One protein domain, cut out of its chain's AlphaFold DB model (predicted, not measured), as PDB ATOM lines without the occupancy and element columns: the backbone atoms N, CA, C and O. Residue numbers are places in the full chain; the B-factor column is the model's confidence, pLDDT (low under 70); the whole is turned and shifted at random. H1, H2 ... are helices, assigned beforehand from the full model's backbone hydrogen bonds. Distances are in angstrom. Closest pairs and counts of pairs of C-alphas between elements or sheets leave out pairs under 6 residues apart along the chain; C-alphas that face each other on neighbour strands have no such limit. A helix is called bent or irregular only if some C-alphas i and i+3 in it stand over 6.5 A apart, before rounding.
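AT A GLANCE: This is residues 43 to 96 and 110 to 184 of the 346 residues of the protein "Transposase" of Leptospirillum ferrodiazotrophum (UniProt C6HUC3). Picture a flat V: one arm is an up-and-down bundle of H1, H4 and H5, each running against the one before it, and the other arm is H2 beside H3. Residues 88 to 96 of H2 stick out. The printed part has 129 residues with five named helices, H1 to H5, all helix, only just loose, close to extended: radius of gyration of the C-alphas 20.8 A, spans 64 by 41 by 18 A.

IN THESE COORDINATES: Find C-alpha 43 at (2.075, 80.215, 10.566); H1 runs from there to residue 64, 31.4 A. Next come H2, residues 67 to 96, 43.2 A; H3, residues 110 to 136, 39.7 A, only just irregular, with C-alphas 114 and 117 6.52 A apart; H4, residues 138 to 158, 30.2 A; and H5, residues 163 to 183, 30.1 A, with C-alpha 183 at (15.452, 69.364, 28.467).

HOW THE PARTS SIT: Look at Ala 55 and Ile 144, closest C-alphas of H1 and H4, 6.2 A: they touch, opposite ways, at a shallow 14 degrees. H1, with residues 44 to 48 alone, touches H5, closest C-alphas Trp 45 and Val 169, 6.5 A. H2 touches H3, closest C-alphas Lys 83 and Ile 112, 6.1 A, at a shallow 28 degrees. Every O i to N i+4 pair is within hydrogen-bond range in H1, H4 and H5; 25 of 26 in H2, 21 of 23 in H3.

THE WHOLE: Residues 97 to 109 are not printed; C-alphas 96 and 110 are 20.6 A apart. The links printed whole are tight. No printed residue is under 70 in pLDDT.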
ATOM      1  N   LYS A  43       1.072  80.176  11.635       98.25
ATOM      2  CA  LYS A  43       2.075  80.215  10.566       98.25
ATOM      3  C   LYS A  43       3.397  80.805  11.056       98.25
ATOM      4  O   LYS A  43       4.441  80.204  10.820       98.25
ATOM      5  N   LEU A  44       3.355  81.921  11.793       98.50
ATOM      6  CA  LEU A  44       4.550  82.507  12.402       98.50
ATOM      7  C   LEU A  44       5.208  81.526  13.379       98.50
ATOM      8  O   LEU A  44       6.416  81.339  13.310       98.50
ATOM      9  N   TRP A  45       4.442  80.863  14.252       98.50
ATOM     10  CA  TRP A  45       4.995  79.835  15.138       98.50
ATOM     11  C   TRP A  45       5.740  78.749  14.355       98.50
ATOM     12  O   TRP A  45       6.888  78.452  14.669       98.50
ATOM     13  N   ASN A  46       5.111  78.187  13.321       98.44
ATOM     14  CA  ASN A  46       5.714  77.125  12.520       98.44
ATOM     15  C   ASN A  46       6.990  77.600  11.803       98.44
ATOM     16  O   ASN A  46       7.982  76.879  11.822       98.44
ATOM     17  N   ALA A  47       7.013  78.831  11.284       98.50
ATOM     18  CA  ALA A  47       8.225  79.420  10.711       98.50
ATOM     19  C   ALA A  47       9.356  79.559  11.751       98.50
ATOM     20  O   ALA A  47      10.508  79.245  11.471       98.50
ATOM     21  N   LEU A  48       9.042  79.966  12.987       98.56
ATOM     22  CA  LEU A  48      10.037  80.053  14.064       98.56
ATOM     23  C   LEU A  48      10.585  78.673  14.471       98.56
ATOM     24  O   LEU A  48      11.758  78.560  14.833       98.56
ATOM     25  N   VAL A  49       9.756  77.626  14.413       98.44
ATOM     26  CA  VAL A  49      10.192  76.239  14.645       98.44
ATOM     27  C   VAL A  49      11.162  75.783  13.557       98.44
ATOM     28  O   VAL A  49      12.200  75.216  13.888       98.44
ATOM     29  N   GLU A  50      10.869  76.066  12.290       98.38
ATOM     30  CA  GLU A  50      11.744  75.737  11.157       98.38
ATOM     31  C   GLU A  50      13.105  76.447  11.255       98.38
ATOM     32  O   GLU A  50      14.153  75.820  11.079       98.38
ATOM     33  N   ILE A  51      13.104  77.728  11.640       98.25
ATOM     34  CA  ILE A  51      14.331  78.496  11.899       98.25
ATOM     35  C   ILE A  51      15.150  77.857  13.036       98.25
ATOM     36  O   ILE A  51      16.368  77.715  12.915       98.25
ATOM     37  N   ASP A  52      14.511  77.431  14.134       97.62
ATOM     38  CA  ASP A  52      15.212  76.756  15.243       97.62
ATOM     39  C   ASP A  52      15.789  75.402  14.815       97.62
ATOM     40  O   ASP A  52      16.934  75.098  15.143       97.62
ATOM     41  N   GLN A  53      15.032  74.603  14.058       96.62
ATOM     42  CA  GLN A  53      15.503  73.318  13.538       96.62
ATOM     43  C   GLN A  53      16.692  73.496  12.591       96.62
ATOM     44  O   GLN A  53      17.683  72.781  12.724       96.62
ATOM     45  N   THR A  54      16.649  74.497  11.711       97.62
ATOM     46  CA  THR A  54      17.764  74.839  10.816       97.62
ATOM     47  C   THR A  54      19.009  75.242  11.606       97.62
ATOM     48  O   THR A  54      20.101  74.729  11.354       97.62
ATOM     49  N   ALA A  55      18.862  76.120  12.604       96.62
ATOM     50  CA  ALA A  55      19.974  76.548  13.453       96.62
ATOM     51  C   ALA A  55      20.571  75.378  14.256       96.62
ATOM     52  O   ALA A  55      21.792  75.254  14.353       96.62
ATOM     53  N   ARG A  56      19.730  74.478  14.782       94.94
ATOM     54  CA  ARG A  56      20.185  73.249  15.451       94.94
ATOM     55  C   ARG A  56      20.896  72.299  14.500       94.94
ATOM     56  O   ARG A  56      21.921  71.751  14.879       94.94
ATOM     57  N   GLY A  57      20.388  72.128  13.282       95.06
ATOM     58  CA  GLY A  57      21.034  71.317  12.252       95.06
ATOM     59  C   GLY A  57      22.438  71.828  11.934       95.06
ATOM     60  O   GLY A  57      23.385  71.048  11.946       95.06
ATOM     61  N   ARG A  58      22.597  73.149  11.761       96.25
ATOM     62  CA  ARG A  58      23.914  73.792  11.588       96.25
ATOM     63  C   ARG A  58      24.827  73.563  12.789       96.25
ATOM     64  O   ARG A  58      25.990  73.228  12.609       96.25
ATOM     65  N   TYR A  59      24.296  73.704  14.004       94.25
ATOM     66  CA  TYR A  59      25.046  73.445  15.232       94.25
ATOM     67  C   TYR A  59      25.522  71.988  15.321       94.25
ATOM     68  O   TYR A  59      26.688  71.746  15.616       94.25
ATOM     69  N   PHE A  60      24.649  71.016  15.052       91.31
ATOM     70  CA  PHE A  60      25.023  69.604  15.091       91.31
ATOM     71  C   PHE A  60      26.023  69.247  13.996       91.31
ATOM     72  O   PHE A  60      27.009  68.589  14.298       91.31
ATOM     73  N   ALA A  61      25.836  69.740  12.769       91.94
ATOM     74  CA  ALA A  61      26.799  69.542  11.688       91.94
ATOM     75  C   ALA A  61      28.184  70.108  12.044       91.94
ATOM     76  O   ALA A  61      29.189  69.447  11.805       91.94
ATOM     77  N   LEU A  62      28.232  71.291  12.668       92.94
ATOM     78  CA  LEU A  62      29.472  71.898  13.150       92.94
ATOM     79  C   LEU A  62      30.150  71.039  14.229       92.94
ATOM     80  O   LEU A  62      31.355  70.837  14.182       92.94
ATOM     81  N   MET A  63      29.383  70.509  15.186       89.19
ATOM     82  CA  MET A  63      29.930  69.672  16.260       89.19
ATOM     83  C   MET A  63      30.375  68.282  15.775       89.19
ATOM     84  O   MET A  63      31.374  67.775  16.273       89.19
ATOM     85  N   SER A  64      29.651  67.669  14.836       85.56
ATOM     86  CA  SER A  64      29.971  66.345  14.276       85.56
ATOM     87  C   SER A  64      31.111  66.375  13.256       85.56
ATOM     88  O   SER A  64      31.689  65.337  12.957       85.56
ATOM     89  N   ALA A  65      31.466  67.547  12.724       88.94
ATOM     90  CA  ALA A  65      32.631  67.692  11.852       88.94
ATOM     91  C   ALA A  65      33.969  67.511  12.596       88.94
ATOM     92  O   ALA A  65      35.007  67.379  11.955       88.94
ATOM     93  N   GLU A  66      33.953  67.507  13.932       91.00
ATOM     94  CA  GLU A  66      35.141  67.428  14.779       91.00
ATOM     95  C   GLU A  66      35.504  65.961  15.081       91.00
ATOM     96  O   GLU A  66      34.802  65.310  15.867       91.00
ATOM     97  N   PRO A  67      36.615  65.432  14.524       88.19
ATOM     98  CA  PRO A  67      36.938  64.003  14.602       88.19
ATOM     99  C   PRO A  67      37.079  63.483  16.038       88.19
ATOM    100  O   PRO A  67      36.611  62.393  16.354       88.19
ATOM    101  N   GLU A  68      37.651  64.298  16.934       86.38
ATOM    102  CA  GLU A  68      37.850  63.949  18.349       86.38
ATOM    103  C   GLU A  68      36.533  63.645  19.083       86.38
ATOM    104  O   GLU A  68      36.502  62.846  20.020       86.38
ATOM    105  N   VAL A  69      35.439  64.308  18.696       85.44
ATOM    106  CA  VAL A  69      34.118  64.094  19.298       85.44
ATOM    107  C   VAL A  69      33.429  62.919  18.617       85.44
ATOM    108  O   VAL A  69      32.887  62.056  19.309       85.44
ATOM    109  N   GLU A  70      33.499  62.854  17.288       87.62
ATOM    110  CA  GLU A  70      32.867  61.804  16.489       87.62
ATOM    111  C   GLU A  70      33.376  60.404  16.868       87.62
ATOM    112  O   GLU A  70      32.578  59.505  17.128       87.62
ATOM    113  N   GLU A  71      34.692  60.209  17.008       89.06
ATOM    114  CA  GLU A  71      35.277  58.905  17.357       89.06
ATOM    115  C   GLU A  71      34.769  58.372  18.707       89.06
ATOM    116  O   GLU A  71      34.368  57.205  18.836       89.06
ATOM    117  N   ILE A  72      34.738  59.238  19.725       90.31
ATOM    118  CA  ILE A  72      34.252  58.886  21.064       90.31
ATOM    119  C   ILE A  72      32.748  58.602  21.016       90.31
ATOM    120  O   ILE A  72      32.272  57.674  21.677       90.31
ATOM    121  N   GLU A  73      31.986  59.370  20.236       88.06
ATOM    122  CA  GLU A  73      30.541  59.196  20.088       88.06
ATOM    123  C   GLU A  73      30.174  57.895  19.378       88.06
ATOM    124  O   GLU A  73      29.340  57.150  19.900       88.06
ATOM    125  N   VAL A  74      30.843  57.563  18.271       91.75
ATOM    126  CA  VAL A  74      30.684  56.287  17.559       91.75
ATOM    127  C   VAL A  74      30.991  55.119  18.495       91.75
ATOM    128  O   VAL A  74      30.210  54.164  18.602       91.75
ATOM    129  N   ARG A  75      32.088  55.203  19.260       93.06
ATOM    130  CA  ARG A  75      32.441  54.156  20.225       93.06
ATOM    131  C   ARG A  75      31.385  54.015  21.318       93.06
ATOM    132  O   ARG A  75      30.975  52.901  21.652       93.06
ATOM    133  N   LEU A  76      30.917  55.130  21.861       92.94
ATOM    134  CA  LEU A  76      29.919  55.170  22.922       92.94
ATOM    135  C   LEU A  76      28.544  54.678  22.448       92.94
ATOM    136  O   LEU A  76      27.856  53.995  23.212       92.94
ATOM    137  N   LEU A  77      28.156  54.979  21.206       93.38
ATOM    138  CA  LEU A  77      26.948  54.458  20.570       93.38
ATOM    139  C   LEU A  77      27.027  52.934  20.434       93.38
ATOM    140  O   LEU A  77      26.148  52.245  20.951       93.38
ATOM    141  N   SER A  78      28.127  52.408  19.880       95.25
ATOM    142  CA  SER A  78      28.318  50.959  19.700       95.25
ATOM    143  C   SER A  78      28.196  50.173  21.015       95.25
ATOM    144  O   SER A  78      27.513  49.149  21.084       95.25
ATOM    145  N   LEU A  79      28.776  50.689  22.106       95.19
ATOM    146  CA  LEU A  79      28.705  50.065  23.431       95.19
ATOM    147  C   LEU A  79      27.301  50.145  24.045       95.19
ATOM    148  O   LEU A  79      26.878  49.230  24.758       95.19
ATOM    149  N   LYS A  80      26.564  51.238  23.806       95.44
ATOM    150  CA  LYS A  80      25.174  51.375  24.262       95.44
ATOM    151  C   LYS A  80      24.243  50.422  23.519       95.44
ATOM    152  O   LYS A  80      23.402  49.800  24.165       95.44
ATOM    153  N   GLU A  81      24.408  50.288  22.209       95.38
ATOM    154  CA  GLU A  81      23.654  49.338  21.389       95.38
ATOM    155  C   GLU A  81      23.955  47.893  21.797       95.38
ATOM    156  O   GLU A  81      23.028  47.111  22.015       95.38
ATOM    157  N   GLU A  82      25.232  47.551  22.013       95.94
ATOM    158  CA  GLU A  82      25.635  46.248  22.554       95.94
ATOM    159  C   GLU A  82      24.960  45.981  23.908       95.94
ATOM    160  O   GLU A  82      24.386  44.912  24.130       95.94
ATOM    161  N   LYS A  83      24.967  46.969  24.810       94.75
ATOM    162  CA  LYS A  83      24.319  46.856  26.119       94.75
ATOM    163  C   LYS A  83      22.810  46.636  26.008       94.75
ATOM    164  O   LYS A  83      22.280  45.782  26.719       94.75
ATOM    165  N   GLU A  84      22.116  47.386  25.156       96.19
ATOM    166  CA  GLU A  84      20.665  47.246  24.981       96.19
ATOM    167  C   GLU A  84      20.302  45.894  24.352       96.19
ATOM    168  O   GLU A  84      19.340  45.245  24.780       96.19
ATOM    169  N   ARG A  85      21.124  45.411  23.411       96.44
ATOM    170  CA  ARG A  85      21.002  44.067  22.837       96.44
ATOM    171  C   ARG A  85      21.129  42.989  23.917       96.44
ATOM    172  O   ARG A  85      20.219  42.178  24.065       96.44
ATOM    173  N   LEU A  86      22.174  43.038  24.750       94.75
ATOM    174  CA  LEU A  86      22.382  42.085  25.853       94.75
ATOM    175  C   LEU A  86      21.249  42.119  26.894       94.75
ATOM    176  O   LEU A  86      20.843  41.081  27.426       94.75
ATOM    177  N   ILE A  87      20.706  43.305  27.195       93.75
ATOM    178  CA  ILE A  87      19.541  43.457  28.081       93.75
ATOM    179  C   ILE A  87      18.306  42.791  27.463       93.75
ATOM    180  O   ILE A  87      17.558  42.105  28.169       93.75
ATOM    181  N   SER A  88      18.090  42.988  26.165       93.69
ATOM    182  CA  SER A  88      16.967  42.412  25.423       93.69
ATOM    183  C   SER A  88      17.065  40.887  25.337       93.69
ATOM    184  O   SER A  88      16.096  40.200  25.663       93.69
ATOM    185  N   GLU A  89      18.245  40.347  25.032       92.62
ATOM    186  CA  GLU A  89      18.532  38.906  25.036       92.62
ATOM    187  C   GLU A  89      18.279  38.285  26.413       92.62
ATOM    188  O   GLU A  89      17.547  37.302  26.541       92.62
ATOM    189  N   LYS A  90      18.793  38.905  27.482       91.50
ATOM    190  CA  LYS A  90      18.564  38.453  28.861       91.50
ATOM    191  C   LYS A  90      17.074  38.418  29.220       91.50
ATOM    192  O   LYS A  90      16.626  37.493  29.901       91.50
ATOM    193  N   LYS A  91      16.293  39.419  28.792       90.75
ATOM    194  CA  LYS A  91      14.832  39.446  28.986       90.75
ATOM    195  C   LYS A  91      14.144  38.327  28.197       90.75
ATOM    196  O   LYS A  91      13.255  37.681  28.748       90.75
ATOM    197  N   ALA A  92      14.557  38.080  26.954       89.81
ATOM    198  CA  ALA A  92      14.004  37.027  26.104       89.81
ATOM    199  C   ALA A  92      14.275  35.626  26.671       89.81
ATOM    200  O   ALA A  92      13.344  34.841  26.833       89.81
ATOM    201  N   LEU A  93      15.516  35.348  27.081       88.00
ATOM    202  CA  LEU A  93      15.909  34.076  27.692       88.00
ATOM    203  C   LEU A  93      15.105  33.780  28.970       88.00
ATOM    204  O   LEU A  93      14.562  32.689  29.133       88.00
ATOM    205  N   ARG A  94      14.933  34.783  29.844       86.69
ATOM    206  CA  ARG A  94      14.099  34.666  31.056       86.69
ATOM    207  C   ARG A  94      12.618  34.448  30.750       86.69
ATOM    208  O   ARG A  94      11.940  33.747  31.493       86.69
ATOM    209  N   LYS A  95      12.102  35.067  29.685       86.62
ATOM    210  CA  LYS A  95      10.713  34.884  29.251       86.62
ATOM    211  C   LYS A  95      10.484  33.464  28.723       86.62
ATOM    212  O   LYS A  95       9.476  32.861  29.075       86.62
ATOM    213  N   ASN A  96      11.418  32.941  27.930       83.81
ATOM    214  CA  ASN A  96      11.292  31.642  27.266       83.81
ATOM    215  C   ASN A  96      11.406  30.453  28.230       83.81
ATOM    216  O   ASN A  96      10.727  29.452  28.039       83.81
ATOM    217  N   ARG A 110      27.957  39.368  33.020       94.62
ATOM    218  CA  ARG A 110      29.391  39.660  33.039       94.62
ATOM    219  C   ARG A 110      29.749  40.690  31.974       94.62
ATOM    220  O   ARG A 110      30.338  41.711  32.308       94.62
ATOM    221  N   ARG A 111      29.293  40.506  30.731       94.62
ATOM    222  CA  ARG A 111      29.560  41.471  29.656       94.62
ATOM    223  C   ARG A 111      28.950  42.846  29.936       94.62
ATOM    224  O   ARG A 111      29.616  43.859  29.759       94.62
ATOM    225  N   ILE A 112      27.718  42.903  30.452       93.88
ATOM    226  CA  ILE A 112      27.091  44.164  30.889       93.88
ATOM    227  C   ILE A 112      27.916  44.836  31.999       93.88
ATOM    228  O   ILE A 112      28.032  46.068  32.008       93.88
ATOM    229  N   ALA A 113      28.468  44.058  32.934       95.00
ATOM    230  CA  ALA A 113      29.321  44.561  34.009       95.00
ATOM    231  C   ALA A 113      30.678  45.072  33.494       95.00
ATOM    232  O   ALA A 113      31.169  46.058  34.028       95.00
ATOM    233  N   GLU A 114      31.230  44.473  32.437       94.81
ATOM    234  CA  GLU A 114      32.465  44.918  31.773       94.81
ATOM    235  C   GLU A 114      32.262  46.218  30.977       94.81
ATOM    236  O   GLU A 114      33.038  47.160  31.115       94.81
ATOM    237  N   ILE A 115      31.191  46.318  30.179       95.69
ATOM    238  CA  ILE A 115      30.961  47.491  29.314       95.69
ATOM    239  C   ILE A 115      30.387  48.697  30.071       95.69
ATOM    240  O   ILE A 115      30.512  49.833  29.621       95.69
ATOM    241  N   SER A 116      29.731  48.496  31.219       95.00
ATOM    242  CA  SER A 116      29.085  49.602  31.948       95.00
ATOM    243  C   SER A 116      30.073  50.642  32.512       95.00
ATOM    244  O   SER A 116      29.780  51.832  32.374       95.00
ATOM    245  N   PRO A 117      31.206  50.263  33.136       96.44
ATOM    246  CA  PRO A 117      32.269  51.194  33.512       96.44
ATOM    247  C   PRO A 117      32.856  51.930  32.308       96.44
ATOM    248  O   PRO A 117      33.043  53.141  32.381       96.44
ATOM    249  N   GLU A 118      33.056  51.232  31.189       94.81
ATOM    250  CA  GLU A 118      33.615  51.828  29.976       94.81
ATOM    251  C   GLU A 118      32.677  52.882  29.374       94.81
ATOM    252  O   GLU A 118      33.098  54.001  29.090       94.81
ATOM    253  N   ILE A 119      31.370  52.598  29.309       95.00
ATOM    254  CA  ILE A 119      30.359  53.594  28.919       95.00
ATOM    255  C   ILE A 119      30.411  54.813  29.848       95.00
ATOM    256  O   ILE A 119      30.282  55.939  29.370       95.00
ATOM    257  N   ARG A 120      30.584  54.629  31.166       95.94
ATOM    258  CA  ARG A 120      30.684  55.752  32.119       95.94
ATOM    259  C   ARG A 120      31.941  56.587  31.876       95.94
ATOM    260  O   ARG A 120      31.834  57.812  31.868       95.94
ATOM    261  N   ARG A 121      33.091  55.937  31.667       95.88
ATOM    262  CA  ARG A 121      34.378  56.582  31.367       95.88
ATOM    263  C   ARG A 121      34.281  57.403  30.082       95.88
ATOM    264  O   ARG A 121      34.453  58.616  30.136       95.88
ATOM    265  N   LEU A 122      33.872  56.772  28.981       94.12
ATOM    266  CA  LEU A 122      33.700  57.430  27.683       94.12
ATOM    267  C   LEU A 122      32.630  58.527  27.720       94.12
ATOM    268  O   LEU A 122      32.778  59.547  27.064       94.12
ATOM    269  N   SER A 123      31.563  58.377  28.514       92.88
ATOM    270  CA  SER A 123      30.557  59.442  28.667       92.88
ATOM    271  C   SER A 123      31.130  60.690  29.341       92.88
ATOM    272  O   SER A 123      30.712  61.804  29.019       92.88
ATOM    273  N   LYS A 124      32.053  60.518  30.299       95.19
ATOM    274  CA  LYS A 124      32.755  61.631  30.948       95.19
ATOM    275  C   LYS A 124      33.724  62.291  29.966       95.19
ATOM    276  O   LYS A 124      33.659  63.504  29.801       95.19
ATOM    277  N   GLU A 125      34.516  61.485  29.268       93.44
ATOM    278  CA  GLU A 125      35.473  61.935  28.252       93.44
ATOM    279  C   GLU A 125      34.776  62.705  27.118       93.44
ATOM    280  O   GLU A 125      35.121  63.848  26.837       93.44
ATOM    281  N   ALA A 126      33.683  62.160  26.569       91.38
ATOM    282  CA  ALA A 126      32.853  62.835  25.570       91.38
ATOM    283  C   ALA A 126      32.315  64.181  26.073       91.38
ATOM    284  O   ALA A 126      32.209  65.147  25.323       91.38
ATOM    285  N   LYS A 127      31.939  64.273  27.356       92.69
ATOM    286  CA  LYS A 127      31.430  65.522  27.937       92.69
ATOM    287  C   LYS A 127      32.520  66.593  28.010       92.69
ATOM    288  O   LYS A 127      32.218  67.750  27.710       92.69
ATOM    289  N   GLU A 128      33.725  66.215  28.427       93.81
ATOM    290  CA  GLU A 128      34.900  67.089  28.517       93.81
ATOM    291  C   GLU A 128      35.328  67.546  27.120       93.81
ATOM    292  O   GLU A 128      35.352  68.749  26.856       93.81
ATOM    293  N   LYS A 129      35.466  66.613  26.173       92.62
ATOM    294  CA  LYS A 129      35.798  66.919  24.777       92.62
ATOM    295  C   LYS A 129      34.781  67.813  24.088       92.62
ATOM    296  O   LYS A 129      35.145  68.822  23.490       92.62
ATOM    297  N   ARG A 130      33.483  67.555  24.267       91.06
ATOM    298  CA  ARG A 130      32.444  68.472  23.774       91.06
ATOM    299  C   ARG A 130      32.549  69.864  24.402       91.06
ATOM    300  O   ARG A 130      32.120  70.828  23.781       91.06
ATOM    301  N   ALA A 131      33.020  69.994  25.643       93.25
ATOM    302  CA  ALA A 131      33.197  71.302  26.273       93.25
ATOM    303  C   ALA A 131      34.391  72.062  25.684       93.25
ATOM    304  O   ALA A 131      34.235  73.244  25.384       93.25
ATOM    305  N   GLU A 132      35.515  71.382  25.461       93.44
ATOM    306  CA  GLU A 132      36.699  71.929  24.783       93.44
ATOM    307  C   GLU A 132      36.356  72.403  23.368       93.44
ATOM    308  O   GLU A 132      36.572  73.566  23.029       93.44
ATOM    309  N   VAL A 133      35.717  71.538  22.574       93.19
ATOM    310  CA  VAL A 133      35.293  71.860  21.206       93.19
ATOM    311  C   VAL A 133      34.305  73.023  21.184       93.19
ATOM    312  O   VAL A 133      34.479  73.953  20.406       93.19
ATOM    313  N   ARG A 134      33.305  73.045  22.078       93.81
ATOM    314  CA  ARG A 134      32.375  74.188  22.172       93.81
ATOM    315  C   ARG A 134      33.073  75.499  22.525       93.81
ATOM    316  O   ARG A 134      32.609  76.549  22.096       93.81
ATOM    317  N   ALA A 135      34.117  75.460  23.352       95.06
ATOM    318  CA  ALA A 135      34.876  76.655  23.703       95.06
ATOM    319  C   ALA A 135      35.705  77.153  22.511       95.06
ATOM    320  O   ALA A 135      35.729  78.355  22.255       95.06
ATOM    321  N   ARG A 136      36.319  76.229  21.757       95.25
ATOM    322  CA  ARG A 136      37.066  76.517  20.524       95.25
ATOM    323  C   ARG A 136      36.166  77.099  19.432       95.25
ATOM    324  O   ARG A 136      36.477  78.158  18.906       95.25
ATOM    325  N   LEU A 137      35.031  76.452  19.167       95.50
ATOM    326  CA  LEU A 137      34.063  76.824  18.124       95.50
ATOM    327  C   LEU A 137      33.053  77.888  18.577       95.50
ATOM    328  O   LEU A 137      31.972  78.040  18.001       95.50
ATOM    329  N   LYS A 138      33.344  78.593  19.674       95.88
ATOM    330  CA  LYS A 138      32.446  79.614  20.211       95.88
ATOM    331  C   LYS A 138      32.103  80.705  19.178       95.88
ATOM    332  O   LYS A 138      30.918  81.035  19.098       95.88
ATOM    333  N   PRO A 139      33.053  81.252  18.392       97.12
ATOM    334  CA  PRO A 139      32.743  82.255  17.371       97.12
ATOM    335  C   PRO A 139      31.734  81.765  16.323       97.12
ATOM    336  O   PRO A 139      30.796  82.482  15.984       97.12
ATOM    337  N   GLU A 140      31.878  80.534  15.847       96.88
ATOM    338  CA  GLU A 140      31.014  79.907  14.847       96.88
ATOM    339  C   GLU A 140      29.623  79.610  15.425       96.88
ATOM    340  O   GLU A 140      28.602  79.854  14.780       96.88
ATOM    341  N   ILE A 141      29.559  79.150  16.680       95.69
ATOM    342  CA  ILE A 141      28.295  78.970  17.407       95.69
ATOM    343  C   ILE A 141      27.571  80.314  17.572       95.69
ATOM    344  O   ILE A 141      26.357  80.395  17.358       95.69
ATOM    345  N   ASP A 142      28.301  81.377  17.918       96.94
ATOM    346  CA  ASP A 142      27.743  82.721  18.058       96.94
ATOM    347  C   ASP A 142      27.243  83.260  16.698       96.94
ATOM    348  O   ASP A 142      26.189  83.898  16.649       96.94
ATOM    349  N   GLN A 143      27.912  82.936  15.583       97.62
ATOM    350  CA  GLN A 143      27.435  83.248  14.226       97.62
ATOM    351  C   GLN A 143      26.130  82.515  13.881       97.62
ATOM    352  O   GLN A 143      25.207  83.133  13.346       97.62
ATOM    353  N   ILE A 144      26.003  81.227  14.222       97.25
ATOM    354  CA  ILE A 144      24.757  80.464  14.019       97.25
ATOM    355  C   ILE A 144      23.597  81.118  14.783       97.25
ATOM    356  O   ILE A 144      22.500  81.282  14.244       97.25
ATOM    357  N   GLU A 145      23.835  81.527  16.029       96.94
ATOM    358  CA  GLU A 145      22.835  82.208  16.852       96.94
ATOM    359  C   GLU A 145      22.502  83.614  16.321       96.94
ATOM    360  O   GLU A 145      21.338  84.018  16.364       96.94
ATOM    361  N   ALA A 146      23.483  84.350  15.791       97.88
ATOM    362  CA  ALA A 146      23.265  85.652  15.164       97.88
ATOM    363  C   ALA A 146      22.386  85.540  13.908       97.88
ATOM    364  O   ALA A 146      21.400  86.272  13.792       97.88
ATOM    365  N   LEU A 147      22.676  84.577  13.026       97.62
ATOM    366  CA  LEU A 147      21.858  84.286  11.844       97.62
ATOM    367  C   LEU A 147      20.423  83.930  12.242       97.62
ATOM    368  O   LEU A 147      19.477  84.542  11.754       97.62
ATOM    369  N   ARG A 148      20.255  83.031  13.222       97.88
ATOM    370  CA  ARG A 148      18.933  82.662  13.752       97.88
ATOM    371  C   ARG A 148      18.150  83.887  14.232       97.88
ATOM    372  O   ARG A 148      16.950  83.984  13.991       97.88
ATOM    373  N   ARG A 149      18.794  84.816  14.945       97.62
ATOM    374  CA  ARG A 149      18.135  86.035  15.444       97.62
ATOM    375  C   ARG A 149      17.674  86.943  14.307       97.62
ATOM    376  O   ARG A 149      16.575  87.491  14.407       97.62
ATOM    377  N   GLU A 150      18.469  87.086  13.250       98.19
ATOM    378  CA  GLU A 150      18.075  87.868  12.075       98.19
ATOM    379  C   GLU A 150      16.936  87.190  11.299       98.19
ATOM    380  O   GLU A 150      15.974  87.862  10.918       98.19
ATOM    381  N   ASP A 151      16.961  85.862  11.171       98.00
ATOM    382  CA  ASP A 151      15.880  85.085  10.551       98.00
ATOM    383  C   ASP A 151      14.566  85.233  11.341       98.00
ATOM    384  O   ASP A 151      13.508  85.507  10.769       98.00
ATOM    385  N   VAL A 152      14.623  85.146  12.677       98.06
ATOM    386  CA  VAL A 152      13.463  85.372  13.562       98.06
ATOM    387  C   VAL A 152      12.911  86.789  13.398       98.06
ATOM    388  O   VAL A 152      11.696  86.984  13.317       98.06
ATOM    389  N   LYS A 153      13.790  87.794  13.348       97.62
ATOM    390  CA  LYS A 153      13.410  89.197  13.149       97.62
ATOM    391  C   LYS A 153      12.757  89.408  11.781       97.62
ATOM    392  O   LYS A 153      11.735  90.092  11.708       97.62
ATOM    393  N   SER A 154      13.293  88.787  10.734       97.88
ATOM    394  CA  SER A 154      12.747  88.832   9.375       97.88
ATOM    395  C   SER A 154      11.368  88.173   9.302       97.88
ATOM    396  O   SER A 154      10.413  88.811   8.857       97.88
ATOM    397  N   ALA A 155      11.216  86.960   9.844       97.88
ATOM    398  CA  ALA A 155       9.935  86.250   9.907       97.88
ATOM    399  C   ALA A 155       8.872  87.031  10.695       97.88
ATOM    400  O   ALA A 155       7.716  87.124  10.279       97.88
ATOM    401  N   ARG A 156       9.263  87.654  11.814       96.81
ATOM    402  CA  ARG A 156       8.388  88.533  12.602       96.81
ATOM    403  C   ARG A 156       7.907  89.724  11.777       96.81
ATOM    404  O   ARG A 156       6.706  89.987  11.749       96.81
ATOM    405  N   ASN A 157       8.818  90.437  11.114       95.75
ATOM    406  CA  ASN A 157       8.481  91.625  10.325       95.75
ATOM    407  C   ASN A 157       7.599  91.275   9.111       95.75
ATOM    408  O   ASN A 157       6.690  92.031   8.781       95.75
ATOM    409  N   ALA A 158       7.817  90.110   8.497       96.44
ATOM    410  CA  ALA A 158       7.027  89.611   7.370       96.44
ATOM    411  C   ALA A 158       5.677  88.984   7.774       96.44
ATOM    412  O   ALA A 158       4.873  88.649   6.909       96.44
ATOM    413  N   SER A 159       5.402  88.810   9.075       95.88
ATOM    414  CA  SER A 159       4.224  88.066   9.548       95.88
ATOM    415  C   SER A 159       2.876  88.744   9.281       95.88
ATOM    416  O   SER A 159       1.846  88.086   9.389       95.88
ATOM    417  N   GLY A 160       2.860  90.055   9.009       93.94
ATOM    418  CA  GLY A 160       1.624  90.838   8.850       93.94
ATOM    419  C   GLY A 160       0.780  90.960  10.128       93.94
ATOM    420  O   GLY A 160      -0.314  91.522  10.113       93.94
ATOM    421  N   LEU A 161       1.266  90.442  11.259       95.81
ATOM    422  CA  LEU A 161       0.552  90.479  12.526       95.81
ATOM    423  C   LEU A 161       0.654  91.855  13.178       95.81
ATOM    424  O   LEU A 161       1.675  92.537  13.128       95.81
ATOM    425  N   TRP A 162      -0.402  92.226  13.895       94.88
ATOM    426  CA  TRP A 162      -0.349  93.364  14.799       94.88
ATOM    427  C   TRP A 162       0.637  93.116  15.945       94.88
ATOM    428  O   TRP A 162       0.802  91.983  16.411       94.88
ATOM    429  N   TRP A 163       1.278  94.188  16.412       93.88
ATOM    430  CA  TRP A 163       2.461  94.108  17.267       93.88
ATOM    431  C   TRP A 163       2.266  93.342  18.569       93.88
ATOM    432  O   TRP A 163       3.124  92.539  18.937       93.88
ATOM    433  N   GLY A 164       1.110  93.489  19.213       94.44
ATOM    434  CA  GLY A 164       0.788  92.718  20.410       94.44
ATOM    435  C   GLY A 164       0.750  91.206  20.152       94.44
ATOM    436  O   GLY A 164       1.203  90.422  20.988       94.44
ATOM    437  N   ASN A 165       0.287  90.785  18.971       96.94
ATOM    438  CA  ASN A 165       0.137  89.377  18.609       96.94
ATOM    439  C   ASN A 165       1.463  88.732  18.190       96.94
ATOM    440  O   ASN A 165       1.773  87.648  18.688       96.94
ATOM    441  N   TYR A 166       2.286  89.368  17.341       96.81
ATOM    442  CA  TYR A 166       3.591  88.767  17.017       96.81
ATOM    443  C   TYR A 166       4.516  88.742  18.236       96.81
ATOM    444  O   TYR A 166       5.212  87.750  18.438       96.81
ATOM    445  N   ASN A 167       4.492  89.773  19.096       97.00
ATOM    446  CA  ASN A 167       5.295  89.793  20.323       97.00
ATOM    447  C   ASN A 167       4.923  88.622  21.227       97.00
ATOM    448  O   ASN A 167       5.789  87.937  21.768       97.00
ATOM    449  N   ALA A 168       3.621  88.371  21.357       97.00
ATOM    450  CA  ALA A 168       3.094  87.233  22.082       97.00
ATOM    451  C   ALA A 168       3.615  85.896  21.528       97.00
ATOM    452  O   ALA A 168       4.063  85.061  22.318       97.00
ATOM    453  N   VAL A 169       3.592  85.694  20.207       98.12
ATOM    454  CA  VAL A 169       4.114  84.471  19.571       98.12
ATOM    455  C   VAL A 169       5.622  84.330  19.798       98.12
ATOM    456  O   VAL A 169       6.058  83.283  20.273       98.12
ATOM    457  N   CYS A 170       6.411  85.382  19.555       97.94
ATOM    458  CA  CYS A 170       7.862  85.365  19.765       97.94
ATOM    459  C   CYS A 170       8.239  85.078  21.228       97.94
ATOM    460  O   CYS A 170       9.134  84.276  21.483       97.94
ATOM    461  N   ALA A 171       7.530  85.664  22.200       97.31
ATOM    462  CA  ALA A 171       7.767  85.406  23.621       97.31
ATOM    463  C   ALA A 171       7.443  83.954  24.015       97.31
ATOM    464  O   ALA A 171       8.185  83.325  24.779       97.31
ATOM    465  N   SER A 172       6.351  83.395  23.477       97.25
ATOM    466  CA  SER A 172       6.013  81.979  23.662       97.25
ATOM    467  C   SER A 172       7.067  81.062  23.042       97.25
ATOM    468  O   SER A 172       7.462  80.086  23.680       97.25
ATOM    469  N   TYR A 173       7.544  81.389  21.839       98.00
ATOM    470  CA  TYR A 173       8.607  80.656  21.159       98.00
ATOM    471  C   TYR A 173       9.907  80.669  21.970       98.00
ATOM    472  O   TYR A 173      10.442  79.602  22.249       98.00
ATOM    473  N   GLU A 174      10.373  81.831  22.438       97.38
ATOM    474  CA  GLU A 174      11.633  81.918  23.191       97.38
ATOM    475  C   GLU A 174      11.553  81.139  24.513       97.38
ATOM    476  O   GLU A 174      12.454  80.374  24.860       97.38
ATOM    477  N   THR A 175      10.421  81.231  25.218       97.19
ATOM    478  CA  THR A 175      10.177  80.436  26.433       97.19
ATOM    479  C   THR A 175      10.228  78.934  26.138       97.19
ATOM    480  O   THR A 175      10.852  78.163  26.877       97.19
ATOM    481  N   ALA A 176       9.579  78.498  25.053       97.12
ATOM    482  CA  ALA A 176       9.578  77.104  24.629       97.12
ATOM    483  C   ALA A 176      10.981  76.642  24.215       97.12
ATOM    484  O   ALA A 176      11.392  75.545  24.593       97.12
ATOM    485  N   ARG A 177      11.740  77.489  23.515       96.56
ATOM    486  CA  ARG A 177      13.115  77.235  23.086       96.56
ATOM    487  C   ARG A 177      14.050  77.047  24.276       96.56
ATOM    488  O   ARG A 177      14.738  76.033  24.347       96.56
ATOM    489  N   ILE A 178      14.029  77.955  25.253       95.69
ATOM    490  CA  ILE A 178      14.830  77.838  26.483       95.69
ATOM    491  C   ILE A 178      14.512  76.527  27.208       95.69
ATOM    492  O   ILE A 178      15.415  75.814  27.653       95.69
ATOM    493  N   ARG A 179      13.227  76.173  27.310       95.75
ATOM    494  CA  ARG A 179      12.805  74.905  27.915       95.75
ATOM    495  C   ARG A 179      13.291  73.696  27.111       95.75
ATOM    496  O   ARG A 179      13.738  72.717  27.711       95.75
ATOM    497  N   ALA A 180      13.216  73.759  25.787       94.75
ATOM    498  CA  ALA A 180      13.667  72.713  24.879       94.75
ATOM    499  C   ALA A 180      15.182  72.482  25.015       94.75
ATOM    500  O   ALA A 180      15.598  71.352  25.250       94.75
ATOM    501  N   MET A 181      15.988  73.550  25.032       91.31
ATOM    502  CA  MET A 181      17.439  73.473  25.258       91.31
ATOM    503  C   MET A 181      17.789  72.848  26.616       91.31
ATOM    504  O   MET A 181      18.647  71.975  26.689       91.31
ATOM    505  N   LYS A 182      17.091  73.235  27.693       92.31
ATOM    506  CA  LYS A 182      17.327  72.672  29.039       92.31
ATOM    507  C   LYS A 182      16.956  71.193  29.159       92.31
ATOM    508  O   LYS A 182      17.542  70.488  29.972       92.31
ATOM    509  N   SER A 183      15.958  70.741  28.405       92.06
ATOM    510  CA  SER A 183      15.452  69.364  28.467       92.06
ATOM    511  C   SER A 183      16.020  68.445  27.383       92.06
ATOM    512  O   SER A 183      15.734  67.252  27.412       92.06
ATOM    513  N   GLY A 184      16.798  68.978  26.434       88.44
ATOM    514  CA  GLY A 184      17.235  68.242  25.246       88.44
ATOM    515  C   GLY A 184      16.087  67.879  24.294       88.44
ATOM    516  O   GLY A 184      16.238  66.986  23.470       88.44
TER     517      GLY A 184